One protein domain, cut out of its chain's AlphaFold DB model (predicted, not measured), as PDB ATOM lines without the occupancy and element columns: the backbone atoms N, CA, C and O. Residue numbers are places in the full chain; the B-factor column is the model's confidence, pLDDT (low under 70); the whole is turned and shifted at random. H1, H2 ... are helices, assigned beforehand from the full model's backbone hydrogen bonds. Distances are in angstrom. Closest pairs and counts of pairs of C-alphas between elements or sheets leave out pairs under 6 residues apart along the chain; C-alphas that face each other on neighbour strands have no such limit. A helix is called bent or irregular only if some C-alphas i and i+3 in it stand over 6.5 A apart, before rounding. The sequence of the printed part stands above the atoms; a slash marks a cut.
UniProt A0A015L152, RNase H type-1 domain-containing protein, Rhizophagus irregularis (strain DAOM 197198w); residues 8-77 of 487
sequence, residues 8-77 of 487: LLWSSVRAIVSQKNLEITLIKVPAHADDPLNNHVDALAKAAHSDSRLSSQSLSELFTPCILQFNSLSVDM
ATOM      1  N   LEU A   8      53.363  62.542 103.679       69.94
ATOM      2  CA  LEU A   8      54.489  63.074 104.448       69.94
ATOM      3  C   LEU A   8      55.293  64.093 103.624       69.94
ATOM      4  O   LEU A   8      55.595  65.187 104.110       69.94
ATOM      5  N   LEU A   9      55.550  63.790 102.346       72.56
ATOM      6  CA  LEU A   9      56.185  64.723 101.409       72.56
ATOM      7  C   LEU A   9      55.317  65.965 101.183       72.56
ATOM      8  O   LEU A   9      55.813  67.085 101.295       72.56
ATOM      9  N   TRP A  10      54.011  65.799 100.951       73.19
ATOM     10  CA  TRP A  10      53.092  66.935 100.812       73.19
ATOM     11  C   TRP A  10      53.005  67.789 102.078       73.19
ATOM     12  O   TRP A  10      52.920  69.014 101.982       73.19
ATOM     13  N   SER A  11      53.062  67.168 103.257       72.69
ATOM     14  CA  SER A  11      53.146  67.871 104.540       72.69
ATOM     15  C   SER A  11      54.407  68.722 104.627       72.69
ATOM     16  O   SER A  11      54.328  69.896 104.984       72.69
ATOM     17  N   SER A  12      55.552  68.146 104.253       73.88
ATOM     18  CA  SER A  12      56.842  68.839 104.239       73.88
ATOM     19  C   SER A  12      56.833  70.025 103.274       73.88
ATOM     20  O   SER A  12      57.250  71.122 103.637       73.88
ATOM     21  N   VAL A  13      56.281  69.843 102.069       77.12
ATOM     22  CA  VAL A  13      56.131  70.926 101.087       77.12
ATOM     23  C   VAL A  13      55.267  72.050 101.658       77.12
ATOM     24  O   VAL A  13      55.702  73.198 101.660       77.12
ATOM     25  N   ARG A  14      54.081  71.751 102.207       76.56
ATOM     26  CA  ARG A  14      53.199  72.778 102.796       76.56
ATOM     27  C   ARG A  14      53.857  73.507 103.968       76.56
ATOM     28  O   ARG A  14      53.726  74.723 104.056       76.56
ATOM     29  N   ALA A  15      54.593  72.798 104.825       76.25
ATOM     30  CA  ALA A  15      55.324  73.410 105.931       76.25
ATOM     31  C   ALA A  15      56.373  74.416 105.432       76.25
ATOM     32  O   ALA A  15      56.441  75.532 105.945       76.25
ATOM     33  N   ILE A  16      57.125  74.068 104.382       80.94
ATOM     34  CA  ILE A  16      58.095  74.975 103.751       80.94
ATOM     35  C   ILE A  16      57.392  76.200 103.156       80.94
ATOM     36  O   ILE A  16      57.866  77.320 103.339       80.94
ATOM     37  N   VAL A  17      56.261  76.002 102.471       83.19
ATOM     38  CA  VAL A  17      55.452  77.091 101.896       83.19
ATOM     39  C   VAL A  17      55.002  78.066 102.975       83.19
ATOM     40  O   VAL A  17      55.197  79.269 102.824       83.19
ATOM     41  N   SER A  18      54.461  77.553 104.082       82.06
ATOM     42  CA  SER A  18      54.027  78.374 105.212       82.06
ATOM     43  C   SER A  18      55.197  79.075 105.904       82.06
ATOM     44  O   SER A  18      55.119  80.273 106.150       82.06
ATOM     45  N   GLN A  19      56.300  78.369 106.180       82.50
ATOM     46  CA  GLN A  19      57.469  78.942 106.858       82.50
ATOM     47  C   GLN A  19      58.122  80.062 106.040       82.50
ATOM     48  O   GLN A  19      58.597  81.045 106.602       82.50
ATOM     49  N   LYS A  20      58.157  79.910 104.713       85.62
ATOM     50  CA  LYS A  20      58.759  80.885 103.797       85.62
ATOM     51  C   LYS A  20      57.760  81.906 103.248       85.62
ATOM     52  O   LYS A  20      58.156  82.734 102.437       85.62
ATOM     53  N   ASN A  21      56.500  81.848 103.690       87.94
ATOM     54  CA  ASN A  21      55.406  82.709 103.243       87.94
ATOM     55  C   ASN A  21      55.315  82.809 101.706       87.94
ATOM     56  O   ASN A  21      55.275  83.899 101.138       87.94
ATOM     57  N   LEU A  22      55.365  81.656 101.034       89.88
ATOM     58  CA  LEU A  22      55.358  81.573  99.574       89.88
ATOM     59  C   LEU A  22      53.926  81.534  99.040       89.88
ATOM     60  O   LEU A  22      53.097  80.762  99.522       89.88
ATOM     61  N   GLU A  23      53.664  82.291  97.981       88.94
ATOM     62  CA  GLU A  23      52.459  82.138  97.170       88.94
ATOM     63  C   GLU A  23      52.759  81.162  96.025       88.94
ATOM     64  O   GLU A  23      53.658  81.396  95.218       88.94
ATOM     65  N   ILE A  24      52.052  80.029  95.984       84.62
ATOM     66  CA  ILE A  24      52.278  78.978  94.986       84.62
ATOM     67  C   ILE A  24      51.027  78.775  94.143       84.62
ATOM     68  O   ILE A  24      49.945  78.509  94.665       84.62
ATOM     69  N   THR A  25      51.206  78.799  92.824       85.75
ATOM     70  CA  THR A  25      50.192  78.388  91.851       85.75
ATOM     71  C   THR A  25      50.602  77.060  91.222       85.75
ATOM     72  O   THR A  25      51.680  76.944  90.645       85.75
ATOM     73  N   LEU A  26      49.745  76.042  91.332       82.06
ATOM     74  CA  LEU A  26      49.982  74.737  90.716       82.06
ATOM     75  C   LEU A  26      49.382  74.714  89.309       82.06
ATOM     76  O   LEU A  26      48.165  74.790  89.149       82.06
ATOM     77  N   ILE A  27      50.237  74.581  88.298       81.31
ATOM     78  CA  ILE A  27      49.830  74.473  86.895       81.31
ATOM     79  C   ILE A  27      49.982  73.017  86.466       81.31
ATOM     80  O   ILE A  27      51.060  72.435  86.562       81.31
ATOM     81  N   LYS A  28      48.887  72.410  86.002       82.56
ATOM     82  CA  LYS A  28      48.913  71.047  85.468       82.56
ATOM     83  C   LYS A  28      49.406  71.081  84.024       82.56
ATOM     84  O   LYS A  28      48.737  71.647  83.166       82.56
ATOM     85  N   VAL A  29      50.530  70.422  83.762       83.44
ATOM     86  CA  VAL A  29      51.113  70.288  82.421       83.44
ATOM     87  C   VAL A  29      50.866  68.862  81.900       83.44
ATOM     88  O   VAL A  29      50.972  67.912  82.681       83.44
ATOM     89  N   PRO A  30      50.496  68.665  80.620       79.38
ATOM     90  CA  PRO A  30      50.411  67.332  80.032       79.38
ATOM     91  C   PRO A  30      51.786  66.649  79.990       79.38
ATOM     92  O   PRO A  30      52.804  67.287  79.729       79.38
ATOM     93  N   ALA A  31      51.814  65.336  80.219       71.44
ATOM     94  CA  ALA A  31      53.040  64.558  80.069       71.44
ATOM     95  C   ALA A  31      53.544  64.635  78.616       71.44
ATOM     96  O   ALA A  31      52.740  64.580  77.687       71.44
ATOM     97  N   HIS A  32      54.865  64.742  78.434       73.25
ATOM     98  CA  HIS A  32      55.528  64.818  77.121       73.25
ATOM     99  C   HIS A  32      55.144  66.033  76.255       73.25
ATOM    100  O   HIS A  32      55.306  65.996  75.043       73.25
ATOM    101  N   ALA A  33      54.659  67.121  76.861       78.12
ATOM    102  CA  ALA A  33      54.345  68.366  76.152       78.12
ATOM    103  C   ALA A  33      55.573  69.261  75.861       78.12
ATOM    104  O   ALA A  33      55.391  70.415  75.487       78.12
ATOM    105  N   ASP A  34      56.795  68.761  76.087       81.31
ATOM    106  CA  ASP A  34      58.064  69.500  75.972       81.31
ATOM    107  C   ASP A  34      58.091  70.864  76.690       81.31
ATOM    108  O   ASP A  34      58.770  71.803  76.272       81.31
ATOM    109  N   ASP A  35      57.377  70.974  77.815       87.00
ATOM    110  CA  ASP A  35      57.380  72.189  78.628       87.00
ATOM    111  C   ASP A  35      58.772  72.427  79.260       87.00
ATOM    112  O   ASP A  35      59.286  71.547  79.966       87.00
ATOM    113  N   PRO A  36      59.394  73.607  79.056       87.00
ATOM    114  CA  PRO A  36      60.749  73.880  79.532       87.00
ATOM    115  C   PRO A  36      60.909  73.779  81.052       87.00
ATOM    116  O   PRO A  36      61.946  73.313  81.528       87.00
ATOM    117  N   LEU A  37      59.899  74.200  81.824       84.06
ATOM    118  CA  LEU A  37      59.953  74.180  83.287       84.06
ATOM    119  C   LEU A  37      59.790  72.755  83.814       84.06
ATOM    120  O   LEU A  37      60.542  72.337  84.693       84.06
ATOM    121  N   ASN A  38      58.870  71.981  83.240       84.25
ATOM    122  CA  ASN A  38      58.688  70.575  83.580       84.25
ATOM    123  C   ASN A  38      59.936  69.744  83.244       84.25
ATOM    124  O   ASN A  38      60.385  68.946  84.066       84.25
ATOM    125  N   ASN A  39      60.546  69.977  82.077       86.88
ATOM    126  CA  ASN A  39      61.788  69.316  81.670       86.88
ATOM    127  C   ASN A  39      62.961  69.679  82.593       86.88
ATOM    128  O   ASN A  39      63.781  68.822  82.928       86.88
ATOM    129  N   HIS A  40      63.028  70.932  83.050       86.94
ATOM    130  CA  HIS A  40      64.023  71.360  84.028       86.94
ATOM    131  C   HIS A  40      63.838  70.657  85.383       86.94
ATOM    132  O   HIS A  40      64.808  70.154  85.951       86.94
ATOM    133  N   VAL A  41      62.601  70.565  85.881       83.56
ATOM    134  CA  VAL A  41      62.286  69.857  87.136       83.56
ATOM    135  C   VAL A  41      62.591  68.358  87.028       83.56
ATOM    136  O   VAL A  41      63.168  67.795  87.956       83.56
ATOM    137  N   ASP A  42      62.276  67.715  85.902       82.44
ATOM    138  CA  ASP A  42      62.599  66.301  85.661       82.44
ATOM    139  C   ASP A  42      64.119  66.050  85.647       82.44
ATOM    140  O   ASP A  42      64.606  65.094  86.256       82.44
ATOM    141  N   ALA A  43      64.898  66.948  85.032       86.00
ATOM    142  CA  ALA A  43      66.359  66.881  85.058       86.00
ATOM    143  C   ALA A  43      66.922  67.025  86.484       86.00
ATOM    144  O   ALA A  43      67.813  66.265  86.875       86.00
ATOM    145  N   LEU A  44      66.377  67.951  87.283       84.69
ATOM    146  CA  LEU A  44      66.738  68.112  88.695       84.69
ATOM    147  C   LEU A  44      66.395  66.863  89.520       84.69
ATOM    148  O   LEU A  44      67.219  66.411  90.314       84.69
ATOM    149  N   ALA A  45      65.216  66.271  89.311       81.19
ATOM    150  CA  ALA A  45      64.798  65.052  89.999       81.19
ATOM    151  C   ALA A  45      65.707  63.857  89.658       81.19
ATOM    152  O   ALA A  45      66.122  63.118  90.553       81.19
ATOM    153  N   LYS A  46      66.086  63.701  88.381       82.69
ATOM    154  CA  LYS A  46      67.042  62.675  87.927       82.69
ATOM    155  C   LYS A  46      68.432  62.863  88.535       82.69
ATOM    156  O   LYS A  46      69.046  61.884  88.953       82.69
ATOM    157  N   ALA A  47      68.912  64.104  88.623       80.94
ATOM    158  CA  ALA A  47      70.192  64.412  89.257       80.94
ATOM    159  C   ALA A  47      70.171  64.099  90.764       80.94
ATOM    160  O   ALA A  47      71.103  63.481  91.279       80.94
ATOM    161  N   ALA A  48      69.079  64.446  91.453       74.69
ATOM    162  CA  ALA A  48      68.901  64.183  92.880       74.69
ATOM    163  C   ALA A  48      68.840  62.683  93.219       74.69
ATOM    164  O   ALA A  48      69.232  62.292  94.314       74.69
ATOM    165  N   HIS A  49      68.416  61.824  92.284       66.44
ATOM    166  CA  HIS A  49      68.392  60.369  92.488       66.44
ATOM    167  C   HIS A  49      69.786  59.764  92.732       66.44
ATOM    168  O   HIS A  49      69.903  58.706  93.346       66.44
ATOM    169  N   SER A  50      70.843  60.442  92.274       68.38
ATOM    170  CA  SER A  50      72.240  60.021  92.454       68.38
ATOM    171  C   SER A  50      72.920  60.692  93.656       68.38
ATOM    172  O   SER A  50      74.094  60.426  93.919       68.38
ATOM    173  N   ASP A  51      72.220  61.580  94.371       65.62
ATOM    174  CA  ASP A  51      72.788  62.371  95.462       65.62
ATOM    175  C   ASP A  51      72.573  61.683  96.818       65.62
ATOM    176  O   ASP A  51      71.468  61.619  97.358       65.62
ATOM    177  N   SER A  52      73.659  61.177  97.402       57.44
ATOM    178  CA  SER A  52      73.662  60.496  98.703       57.44
ATOM    179  C   SER A  52      73.443  61.433  99.896       57.44
ATOM    180  O   SER A  52      73.315  60.964 101.030       57.44
ATOM    181  N   ARG A  53      73.398  62.756  99.674       57.91
ATOM    182  CA  ARG A  53      73.248  63.766 100.736       57.91
ATOM    183  C   ARG A  53      71.822  63.932 101.242       57.91
ATOM    184  O   ARG A  53      71.639  64.471 102.330       57.91
ATOM    185  N   LEU A  54      70.822  63.429 100.519       50.44
ATOM    186  CA  LEU A  54      69.445  63.331 101.009       50.44
ATOM    187  C   LEU A  54      69.275  62.057 101.853       50.44
ATOM    188  O   LEU A  54      68.385  61.243 101.629       50.44
ATOM    189  N   SER A  55      70.148  61.882 102.849       45.53
ATOM    190  CA  SER A  55      69.842  61.009 103.977       45.53
ATOM    191  C   SER A  55      68.644  61.621 104.695       45.53
ATOM    192  O   SER A  55      68.628  62.810 105.004       45.53
ATOM    193  N   SER A  56      67.614  60.806 104.869       46.34
ATOM    194  CA  SER A  56      66.267  61.128 105.320       46.34
ATOM    195  C   SER A  56      66.209  61.673 106.751       46.34
ATOM    196  O   SER A  56      65.611  61.054 107.630       46.34
ATOM    197  N   GLN A  57      66.799  62.836 107.020       46.78
ATOM    198  CA  GLN A  57      66.457  63.592 108.213       46.78
ATOM    199  C   GLN A  57      65.101  64.243 107.943       46.78
ATOM    200  O   GLN A  57      64.966  65.257 107.259       46.78
ATOM    201  N   SER A  58      64.082  63.506 108.369       49.97
ATOM    202  CA  SER A  58      62.671  63.684 108.076       49.97
ATOM    203  C   SER A  58      62.180  65.061 108.525       49.97
ATOM    204  O   SER A  58      61.728  65.240 109.652       49.97
ATOM    205  N   LEU A  59      62.193  66.046 107.620       50.50
ATOM    206  CA  LEU A  59      61.420  67.286 107.785       50.50
ATOM    207  C   LEU A  59      59.935  66.990 108.097       50.50
ATOM    208  O   LEU A  59      59.268  67.816 108.714       50.50
ATOM    209  N   SER A  60      59.437  65.793 107.752       50.38
ATOM    210  CA  SER A  60      58.088  65.325 108.089       50.38
ATOM    211  C   SER A  60      57.845  65.131 109.591       50.38
ATOM    212  O   SER A  60      56.705  65.304 110.022       50.38
ATOM    213  N   GLU A  61      58.867  64.814 110.400       51.81
ATOM    214  CA  GLU A  61      58.729  64.626 111.861       51.81
ATOM    215  C   GLU A  61      58.453  65.931 112.614       51.81
ATOM    216  O   GLU A  61      57.826  65.912 113.670       51.81
ATOM    217  N   LEU A  62      58.859  67.073 112.056       52.34
ATOM    218  CA  LEU A  62      58.734  68.377 112.715       52.34
ATOM    219  C   LEU A  62      57.333  68.997 112.595       52.34
ATOM    220  O   LEU A  62      56.994  69.884 113.376       52.34
ATOM    221  N   PHE A  63      56.520  68.554 111.628       53.12
ATOM    222  CA  PHE A  63      55.288  69.260 111.245       53.12
ATOM    223  C   PHE A  63      54.043  68.376 111.130       53.12
ATOM    224  O   PHE A  63      52.971  68.876 110.781       53.12
ATOM    225  N   THR A  64      54.144  67.075 111.419       55.47
ATOM    226  CA  THR A  64      52.980  66.179 111.444       55.47
ATOM    227  C   THR A  64      52.605  65.819 112.886       55.47
ATOM    228  O   THR A  64      53.439  65.311 113.630       55.47
ATOM    229  N   PRO A  65      51.351  66.054 113.323       55.75
ATOM    230  CA  PRO A  65      50.940  65.791 114.706       55.75
ATOM    231  C   PRO A  65      50.883  64.294 115.057       55.75
ATOM    232  O   PRO A  65      50.798  63.944 116.229       55.75
ATOM    233  N   CYS A  66      50.902  63.402 114.060       59.94
ATOM    234  CA  CYS A  66      50.966  61.956 114.247       59.94
ATOM    235  C   CYS A  66      51.554  61.288 112.994       59.94
ATOM    236  O   CYS A  66      51.036  61.492 111.894       59.94
ATOM    237  N   ILE A  67      52.602  60.475 113.171       64.44
ATOM    238  CA  ILE A  67      53.190  59.621 112.130       64.44
ATOM    239  C   ILE A  67      52.888  58.173 112.491       64.44
ATOM    240  O   ILE A  67      53.279  57.691 113.553       64.44
ATOM    241  N   LEU A  68      52.204  57.462 111.598       64.50
ATOM    242  CA  LEU A  68      52.016  56.025 111.746       64.50
ATOM    243  C   LEU A  68      53.330  55.312 111.429       64.50
ATOM    244  O   LEU A  68      53.915  55.530 110.369       64.50
ATOM    245  N   GLN A  69      53.774  54.446 112.335       65.50
ATOM    246  CA  GLN A  69      54.979  53.640 112.162       65.50
ATOM    247  C   GLN A  69      54.656  52.145 112.239       65.50
ATOM    248  O   GLN A  69      53.824  51.717 113.040       65.50
ATOM    249  N   PHE A  70      55.346  51.344 111.431       62.53
ATOM    250  CA  PHE A  70      55.352  49.885 111.514       62.53
ATOM    251  C   PHE A  70      56.800  49.398 111.527       62.53
ATOM    252  O   PHE A  70      57.570  49.760 110.644       62.53
ATOM    253  N   ASN A  71      57.190  48.609 112.536       63.59
ATOM    254  CA  ASN A  71      58.588  48.208 112.772       63.59
ATOM    255  C   ASN A  71      59.576  49.393 112.713       63.59
ATOM    256  O   ASN A  71      60.624  49.300 112.082       63.59
ATOM    257  N   SER A  72      59.213  50.519 113.336       67.06
ATOM    258  CA  SER A  72      60.011  51.759 113.356       67.06
ATOM    259  C   SER A  72      60.211  52.440 111.992       67.06
ATOM    260  O   SER A  72      61.000  53.374 111.893       67.06
ATOM    261  N   LEU A  73      59.475  52.030 110.951       62.44
ATOM    262  CA  LEU A  73      59.440  52.690 109.643       62.44
ATOM    263  C   LEU A  73      58.139  53.481 109.476       62.44
ATOM    264  O   LEU A  73      57.063  52.981 109.807       62.44
ATOM    265  N   SER A  74      58.219  54.703 108.946       62.41
ATOM    266  CA  SER A  74      57.045  55.543 108.680       62.41
ATOM    267  C   SER A  74      56.187  54.967 107.552       62.41
ATOM    268  O   SER A  74      56.681  54.715 106.453       62.41
ATOM    269  N   VAL A  75      54.889  54.805 107.799       63.03
ATOM    270  CA  VAL A  75      53.922  54.332 106.803       63.03
ATOM    271  C   VAL A  75      53.468  55.517 105.948       63.03
ATOM    272  O   VAL A  75      52.560  56.251 106.329       63.03
ATOM    273  N   ASP A  76      54.087  55.706 104.780       59.53
ATOM    274  CA  ASP A  76      53.721  56.770 103.829       59.53
ATOM    275  C   ASP A  76      52.680  56.299 102.799       59.53
ATOM    276  O   ASP A  76      52.898  56.292 101.588       59.53
ATOM    277  N   MET A  77      51.526  55.845 103.292       60.94
ATOM    278  CA  MET A  77      50.399  55.426 102.454       60.94
ATOM    279  C   MET A  77      49.143  56.234 102.782       60.94
ATOM    280  O   MET A  77      48.972  56.715 103.900       60.94
TER     281      MET A  77
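This is residues 8 to 77 of the 487 residues of the protein "RNase H type-1 domain-containing protein" of Rhizophagus irregularis (strain DAOM 197198w) (UniProt A0A015L152). The chain makes a wide, open ring round an empty middle: H2, the longest helix, stands alone on one side, H1 and the short H3 meet on the other, and two links without named elements span the gaps between the two sides. Beyond H3, residues 63 to 77 make a tail that folds back on itself in a small turn. The printed part has 70 residues with three named helices, in the order H1, H2, H3, and no named strand; the class is all helix, though the helices hold 29 of the 70 residues, under half. The whole is loose, with a radius of gyration of the C-alphas of 15.3 A, and the C-alphas span 42 by 30 by 22 A.

H2 is residues 36 to 48, 18.4 A from first to last C-alpha; it begins at C-alpha 36 at (60.749, 73.880, 79.532) and ends at C-alpha 48 at (68.901, 64.183, 92.880). H1 is residues 8 to 19, 16.3 A long by the same measure, and begins with C-alpha 8 at (54.489, 63.074, 104.448). H3 is residues 59 to 62, four residues, and ends with C-alpha 62 at (58.734, 68.377, 112.715).

H2 touches no helix. H2 is apart from H1, and it is apart from H3. Residues 39 to 57, of which 39 to 48 belong to H2, stand free, and so do residues 31 to 36. H1 and H3 touch, with 5 pairs of C-alphas within 8 A, and H1 does so with residues 8 to 12 alone. Their closest C-alphas are those of Ser 12 and Ser 60, 5.4 A apart, and their centres are 9.2 A apart. After H3, residues 69 to 70 pair with residues 73 to 74, antiparallel, in stretches too short to be named strands. In H1 and H2 every O i to N i+4 pair is within hydrogen-bond range; H3 is too short for such a pair, and its one O i to N i+3 pair is within range.

The two C-alphas farthest apart are those of Asp 34 and Asn 71, 42.5 A, while the first and last printed C-alphas, Leu 8 and Met 77, are 8.9 A apart. The printed part runs from residue 8 to residue 77 and has no cut. The link from H1 to H2, 16 residues, is long; the link from H2 to H3, 10 residues, is short but not tight. The mean pLDDT of the printed part is 71.6, and the model's confidence is low, under 70, at residue 8 and at residues 49 to 77; the mean of H3 is 51, that of H2 is 83.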